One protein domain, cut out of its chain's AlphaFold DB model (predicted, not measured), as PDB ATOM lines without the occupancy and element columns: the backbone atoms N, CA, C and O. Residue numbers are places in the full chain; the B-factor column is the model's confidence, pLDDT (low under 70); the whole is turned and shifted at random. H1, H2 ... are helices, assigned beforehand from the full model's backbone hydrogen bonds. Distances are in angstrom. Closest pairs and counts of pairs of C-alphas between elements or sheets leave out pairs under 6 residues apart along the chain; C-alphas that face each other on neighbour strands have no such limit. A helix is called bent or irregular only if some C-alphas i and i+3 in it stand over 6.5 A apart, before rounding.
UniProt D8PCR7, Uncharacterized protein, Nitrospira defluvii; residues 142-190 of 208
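What this domain is: This is residues 142 to 190 of the 208 residues of an uncharacterized protein of Nitrospira defluvii (UniProt D8PCR7). An open, nearly closed loop of three helices has an empty middle: kinked H1 and H2 form its long sides, joined at one end by a tight link, and short H3 is set across the other end. The printed part has 49 residues, with named helices H1, H2 and H3 in that order and no named strand, class all helix. It is loose, radius of gyration of the C-alphas 12.7 A, and only just flat, spanning 35 by 24 by 12 A.

How they stand to each other: H1, residues 142 to 159, and H2, residues 165 to 177, are close but not clearly touching; their closest C-alphas, of Ile 159 and Arg 165, are 6.1 A apart. They run opposite ways at a steep tilt of 40 degrees. H3, residues 182 to 189, is apart from both. Every O i to N i+4 pair is within hydrogen-bond range in H2, 11 of 14 in H1 and 2 of 4 in H3.

Where its parts are: H1 begins at C-alpha 142 (173.171, 127.737, 204.663) and measures 23.3 A; it has a kink of 62 degrees near residue 153 and is irregular, C-alphas 151 and 154 being 7.3 A apart. H2 measures 18.9 A. H3, 10.6 A, ends at C-alpha 189 (166.707, 133.829, 213.678).

The domain as a whole: The C-alphas farthest apart, of Pro 163 and Gln 190, are 36.4 A apart. The printed part has no cut, and both links are tight. Residue 190 alone is under pLDDT 70.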
ATOM      1  N   GLN A 142     172.162 128.188 205.626       83.62
ATOM      2  CA  GLN A 142     173.171 127.737 204.663       83.62
ATOM      3  C   GLN A 142     172.788 126.401 204.024       83.62
ATOM      4  O   GLN A 142     172.910 126.266 202.807       83.62
ATOM      5  N   ASP A 143     172.235 125.460 204.794       82.88
ATOM      6  CA  ASP A 143     171.710 124.203 204.242       82.88
ATOM      7  C   ASP A 143     170.590 124.466 203.234       82.88
ATOM      8  O   ASP A 143     170.555 123.857 202.166       82.88
ATOM      9  N   ALA A 144     169.698 125.415 203.540       88.75
ATOM     10  CA  ALA A 144     168.640 125.820 202.623       88.75
ATOM     11  C   ALA A 144     169.213 126.410 201.321       88.75
ATOM     12  O   ALA A 144     168.794 126.011 200.237       88.75
ATOM     13  N   LYS A 145     170.203 127.312 201.405       89.12
ATOM     14  CA  LYS A 145     170.877 127.883 200.224       89.12
ATOM     15  C   LYS A 145     171.564 126.814 199.379       89.12
ATOM     16  O   LYS A 145     171.413 126.813 198.160       89.12
ATOM     17  N   ARG A 146     172.283 125.893 200.022       89.31
ATOM     18  CA  ARG A 146     172.945 124.782 199.341       89.31
ATOM     19  C   ARG A 146     171.935 123.877 198.646       89.31
ATOM     20  O   ARG A 146     172.110 123.576 197.475       89.31
ATOM     21  N   TRP A 147     170.841 123.518 199.316       92.19
ATOM     22  CA  TRP A 147     169.779 122.718 198.709       92.19
ATOM     23  C   TRP A 147     169.160 123.399 197.480       92.19
ATOM     24  O   TRP A 147     168.962 122.741 196.458       92.19
ATOM     25  N   VAL A 148     168.904 124.714 197.547       91.06
ATOM     26  CA  VAL A 148     168.442 125.499 196.389       91.06
ATOM     27  C   VAL A 148     169.455 125.405 195.246       91.06
ATOM     28  O   VAL A 148     169.063 125.099 194.120       91.06
ATOM     29  N   SER A 149     170.741 125.606 195.539       92.19
ATOM     30  CA  SER A 149     171.819 125.527 194.550       92.19
ATOM     31  C   SER A 149     171.904 124.145 193.894       92.19
ATOM     32  O   SER A 149     171.925 124.042 192.669       92.19
ATOM     33  N   ASP A 150     171.902 123.084 194.697       88.38
ATOM     34  CA  ASP A 150     172.142 121.715 194.236       88.38
ATOM     35  C   ASP A 150     170.916 121.120 193.520       88.38
ATOM     36  O   ASP A 150     171.059 120.277 192.637       88.38
ATOM     37  N   THR A 151     169.703 121.557 193.883       91.50
ATOM     38  CA  THR A 151     168.452 120.922 193.425       91.50
ATOM     39  C   THR A 151     167.652 121.791 192.465       91.50
ATOM     40  O   THR A 151     167.119 121.293 191.474       91.50
ATOM     41  N   LEU A 152     167.506 123.086 192.760       92.75
ATOM     42  CA  LEU A 152     166.566 123.951 192.043       92.75
ATOM     43  C   LEU A 152     167.210 124.692 190.873       92.75
ATOM     44  O   LEU A 152     166.499 125.039 189.931       92.75
ATOM     45  N   THR A 153     168.527 124.912 190.901       92.81
ATOM     46  CA  THR A 153     169.245 125.708 189.890       92.81
ATOM     47  C   THR A 153     168.937 125.307 188.447       92.81
ATOM     48  O   THR A 153     168.647 126.212 187.666       92.81
ATOM     49  N   PRO A 154     168.907 124.014 188.055       94.31
ATOM     50  CA  PRO A 154     168.599 123.652 186.670       94.31
ATOM     51  C   PRO A 154     167.205 124.116 186.226       94.31
ATOM     52  O   PRO A 154     167.048 124.673 185.144       94.31
ATOM     53  N   MET A 155     166.191 123.952 187.081       93.19
ATOM     54  CA  MET A 155     164.822 124.369 186.766       93.19
ATOM     55  C   MET A 155     164.651 125.888 186.829       93.19
ATOM     56  O   MET A 155     163.958 126.461 185.991       93.19
ATOM     57  N   LEU A 156     165.313 126.553 187.780       91.50
ATOM     58  CA  LEU A 156     165.356 128.014 187.836       91.50
ATOM     59  C   LEU A 156     166.022 128.595 186.583       91.50
ATOM     60  O   LEU A 156     165.525 129.578 186.047       91.50
ATOM     61  N   ALA A 157     167.079 127.965 186.065       91.81
ATOM     62  CA  ALA A 157     167.724 128.375 184.821       91.81
ATOM     63  C   ALA A 157     166.776 128.269 183.615       91.81
ATOM     64  O   ALA A 157     166.734 129.185 182.798       91.81
ATOM     65  N   VAL A 158     165.962 127.206 183.537       93.19
ATOM     66  CA  VAL A 158     164.922 127.063 182.501       93.19
ATOM     67  C   VAL A 158     163.884 128.179 182.602       93.19
ATOM     68  O   VAL A 158     163.564 128.811 181.597       93.19
ATOM     69  N   ILE A 159     163.386 128.473 183.806       91.19
ATOM     70  CA  ILE A 159     162.441 129.580 184.034       91.19
ATOM     71  C   ILE A 159     163.076 130.909 183.608       91.19
ATOM     72  O   ILE A 159     162.457 131.694 182.890       91.19
ATOM     73  N   CYS A 160     164.341 131.128 183.961       90.19
ATOM     74  CA  CYS A 160     165.107 132.307 183.577       90.19
ATOM     75  C   CYS A 160     165.458 132.382 182.080       90.19
ATOM     76  O   CYS A 160     165.983 133.400 181.642       90.19
ATOM     77  N   ALA A 161     165.144 131.373 181.269       93.25
ATOM     78  CA  ALA A 161     165.253 131.460 179.814       93.25
ATOM     79  C   ALA A 161     163.973 132.014 179.149       93.25
ATOM     80  O   ALA A 161     163.956 132.238 177.940       93.25
ATOM     81  N   THR A 162     162.898 132.251 179.913       90.62
ATOM     82  CA  THR A 162     161.592 132.672 179.376       90.62
ATOM     83  C   THR A 162     161.374 134.199 179.406       90.62
ATOM     84  O   THR A 162     162.013 134.914 180.190       90.62
ATOM     85  N   PRO A 163     160.484 134.754 178.556       90.75
ATOM     86  CA  PRO A 163     160.044 136.149 178.664       90.75
ATOM     87  C   PRO A 163     159.265 136.401 179.967       90.75
ATOM     88  O   PRO A 163     158.476 135.562 180.385       90.75
ATOM     89  N   GLY A 164     159.470 137.553 180.617       87.44
ATOM     90  CA  GLY A 164     158.787 137.902 181.882       87.44
ATOM     91  C   GLY A 164     159.295 137.167 183.138       87.44
ATOM     92  O   GLY A 164     158.758 137.346 184.229       87.44
ATOM     93  N   ARG A 165     160.357 136.368 182.997       90.50
ATOM     94  CA  ARG A 165     161.016 135.545 184.029       90.50
ATOM     95  C   ARG A 165     161.250 136.205 185.391       90.50
ATOM     96  O   ARG A 165     160.954 135.600 186.416       90.50
ATOM     97  N   GLU A 166     161.821 137.407 185.415       87.06
ATOM     98  CA  GLU A 166     162.315 138.046 186.639       87.06
ATOM     99  C   GLU A 166     161.140 138.536 187.477       87.06
ATOM    100  O   GLU A 166     161.065 138.250 188.669       87.06
ATOM    101  N   GLU A 167     160.174 139.187 186.831       90.56
ATOM    102  CA  GLU A 167     158.949 139.645 187.476       90.56
ATOM    103  C   GLU A 167     158.111 138.467 187.982       90.56
ATOM    104  O   GLU A 167     157.657 138.477 189.126       90.56
ATOM    105  N   TRP A 168     157.959 137.409 187.177       93.25
ATOM    106  CA  TRP A 168     157.260 136.203 187.612       93.25
ATOM    107  C   TRP A 168     157.940 135.556 188.829       93.25
ATOM    108  O   TRP A 168     157.268 135.256 189.817       93.25
ATOM    109  N   LEU A 169     159.269 135.394 188.798       92.12
ATOM    110  CA  LEU A 169     160.025 134.770 189.886       92.12
ATOM    111  C   LEU A 169     159.946 135.592 191.178       92.12
ATOM    112  O   LEU A 169     159.699 135.031 192.247       92.12
ATOM    113  N   LEU A 170     160.113 136.914 191.092       90.88
ATOM    114  CA  LEU A 170     159.985 137.815 192.239       90.88
ATOM    115  C   LEU A 170     158.570 137.769 192.828       90.88
ATOM    116  O   LEU A 170     158.416 137.655 194.047       90.88
ATOM    117  N   ASN A 171     157.541 137.775 191.980       93.50
ATOM    118  CA  ASN A 171     156.153 137.656 192.418       93.50
ATOM    119  C   ASN A 171     155.889 136.325 193.134       93.50
ATOM    120  O   ASN A 171     155.224 136.308 194.174       93.50
ATOM    121  N   GLU A 172     156.436 135.212 192.640       93.38
ATOM    122  CA  GLU A 172     156.306 133.916 193.309       93.38
ATOM    123  C   GLU A 172     157.054 133.857 194.647       93.38
ATOM    124  O   GLU A 172     156.524 133.300 195.613       93.38
ATOM    125  N   ILE A 173     158.224 134.497 194.764       92.31
ATOM    126  CA  ILE A 173     158.941 134.634 196.044       92.31
ATOM    127  C   ILE A 173     158.076 135.393 197.059       92.31
ATOM    128  O   ILE A 173     157.890 134.915 198.181       92.31
ATOM    129  N   VAL A 174     157.484 136.526 196.663       93.00
ATOM    130  CA  VAL A 174     156.597 137.326 197.528       93.00
ATOM    131  C   VAL A 174     155.357 136.527 197.933       93.00
ATOM    132  O   VAL A 174     155.024 136.452 199.117       93.00
ATOM    133  N   ARG A 175     154.708 135.839 196.985       92.69
ATOM    134  CA  ARG A 175     153.583 134.925 197.261       92.69
ATOM    135  C   ARG A 175     153.977 133.749 198.154       92.69
ATOM    136  O   ARG A 175     153.108 133.133 198.770       92.69
ATOM    137  N   GLY A 176     155.252 133.377 198.194       91.56
ATOM    138  CA  GLY A 176     155.780 132.343 199.079       91.56
ATOM    139  C   GLY A 176     155.787 132.763 200.550       91.56
ATOM    140  O   GLY A 176     155.617 131.909 201.422       91.56
ATOM    141  N   ILE A 177     155.915 134.064 200.837       90.25
ATOM    142  CA  ILE A 177     155.987 134.604 202.206       90.25
ATOM    143  C   ILE A 177     154.711 134.293 202.995       90.25
ATOM    144  O   ILE A 177     154.780 133.895 204.157       90.25
ATOM    145  N   SER A 178     153.538 134.376 202.360       91.12
ATOM    146  CA  SER A 178     152.254 134.065 203.013       91.12
ATOM    147  C   SER A 178     152.151 132.610 203.489       91.12
ATOM    148  O   SER A 178     151.396 132.306 204.408       91.12
ATOM    149  N   ARG A 179     152.948 131.706 202.909       91.12
ATOM    150  CA  ARG A 179     152.996 130.274 203.242       91.12
ATOM    151  C   ARG A 179     154.030 129.954 204.328       91.12
ATOM    152  O   ARG A 179     154.320 128.781 204.590       91.12
ATOM    153  N   TRP A 180     154.628 130.967 204.955       92.75
ATOM    154  CA  TRP A 180     155.640 130.757 205.982       92.75
ATOM    155  C   TRP A 180     155.070 130.137 207.259       92.75
ATOM    156  O   TRP A 180     154.170 130.675 207.904       92.75
ATOM    157  N   LYS A 181     155.677 129.013 207.649       91.31
ATOM    158  CA  LYS A 181     155.483 128.344 208.937       91.31
ATOM    159  C   LYS A 181     156.609 128.742 209.890       91.31
ATOM    160  O   LYS A 181     157.643 129.246 209.449       91.31
ATOM    161  N   ASP A 182     156.460 128.452 211.176       87.31
ATOM    162  CA  ASP A 182     157.442 128.862 212.192       87.31
ATOM    163  C   ASP A 182     158.836 128.301 211.940       87.31
ATOM    164  O   ASP A 182     159.821 129.012 212.104       87.31
ATOM    165  N   ARG A 183     158.928 127.087 211.388       84.12
ATOM    166  CA  ARG A 183     160.205 126.524 210.932       84.12
ATOM    167  C   ARG A 183     160.934 127.420 209.918       84.12
ATOM    168  O   ARG A 183     162.145 127.539 210.003       84.12
ATOM    169  N   HIS A 184     160.218 128.085 209.000       90.12
ATOM    170  CA  HIS A 184     160.832 128.989 208.016       90.12
ATOM    171  C   HIS A 184     161.296 130.284 208.688       90.12
ATOM    172  O   HIS A 184     162.384 130.775 208.402       90.12
ATOM    173  N   ARG A 185     160.507 130.808 209.636       89.06
ATOM    174  CA  ARG A 185     160.885 131.989 210.430       89.06
ATOM    175  C   ARG A 185     162.114 131.714 211.295       89.06
ATOM    176  O   ARG A 185     162.962 132.585 211.448       89.06
ATOM    177  N   ASN A 186     162.227 130.502 211.831       86.81
ATOM    178  CA  ASN A 186     163.348 130.099 212.672       86.81
ATOM    179  C   ASN A 186     164.675 130.048 211.900       86.81
ATOM    180  O   ASN A 186     165.702 130.351 212.498       86.81
ATOM    181  N   LEU A 187     164.663 129.787 210.585       86.31
ATOM    182  CA  LEU A 187     165.870 129.866 209.744       86.31
ATOM    183  C   LEU A 187     166.490 131.270 209.730       86.31
ATOM    184  O   LEU A 187     167.702 131.402 209.602       86.31
ATOM    185  N   LEU A 188     165.671 132.317 209.872       86.00
ATOM    186  CA  LEU A 188     166.130 133.712 209.868       86.00
ATOM    187  C   LEU A 188     166.674 134.172 211.223       86.00
ATOM    188  O   LEU A 188     167.408 135.151 211.287       86.00
ATOM    189  N   LYS A 189     166.285 133.495 212.309       81.12
ATOM    190  CA  LYS A 189     166.707 133.829 213.678       81.12
ATOM    191  C   LYS A 189     168.056 133.216 214.045       81.12
ATOM    192  O   LYS A 189     168.616 133.565 215.080       81.12
ATOM    193  N   GLN A 190     168.556 132.288 213.235       67.31
ATOM    194  CA  GLN A 190     169.853 131.674 213.468       67.31
ATOM    195  C   GLN A 190     170.957 132.695 213.170       67.31
ATOM    196  O   GLN A 190     170.943 133.303 212.095       67.31
TER     197      GLN A 190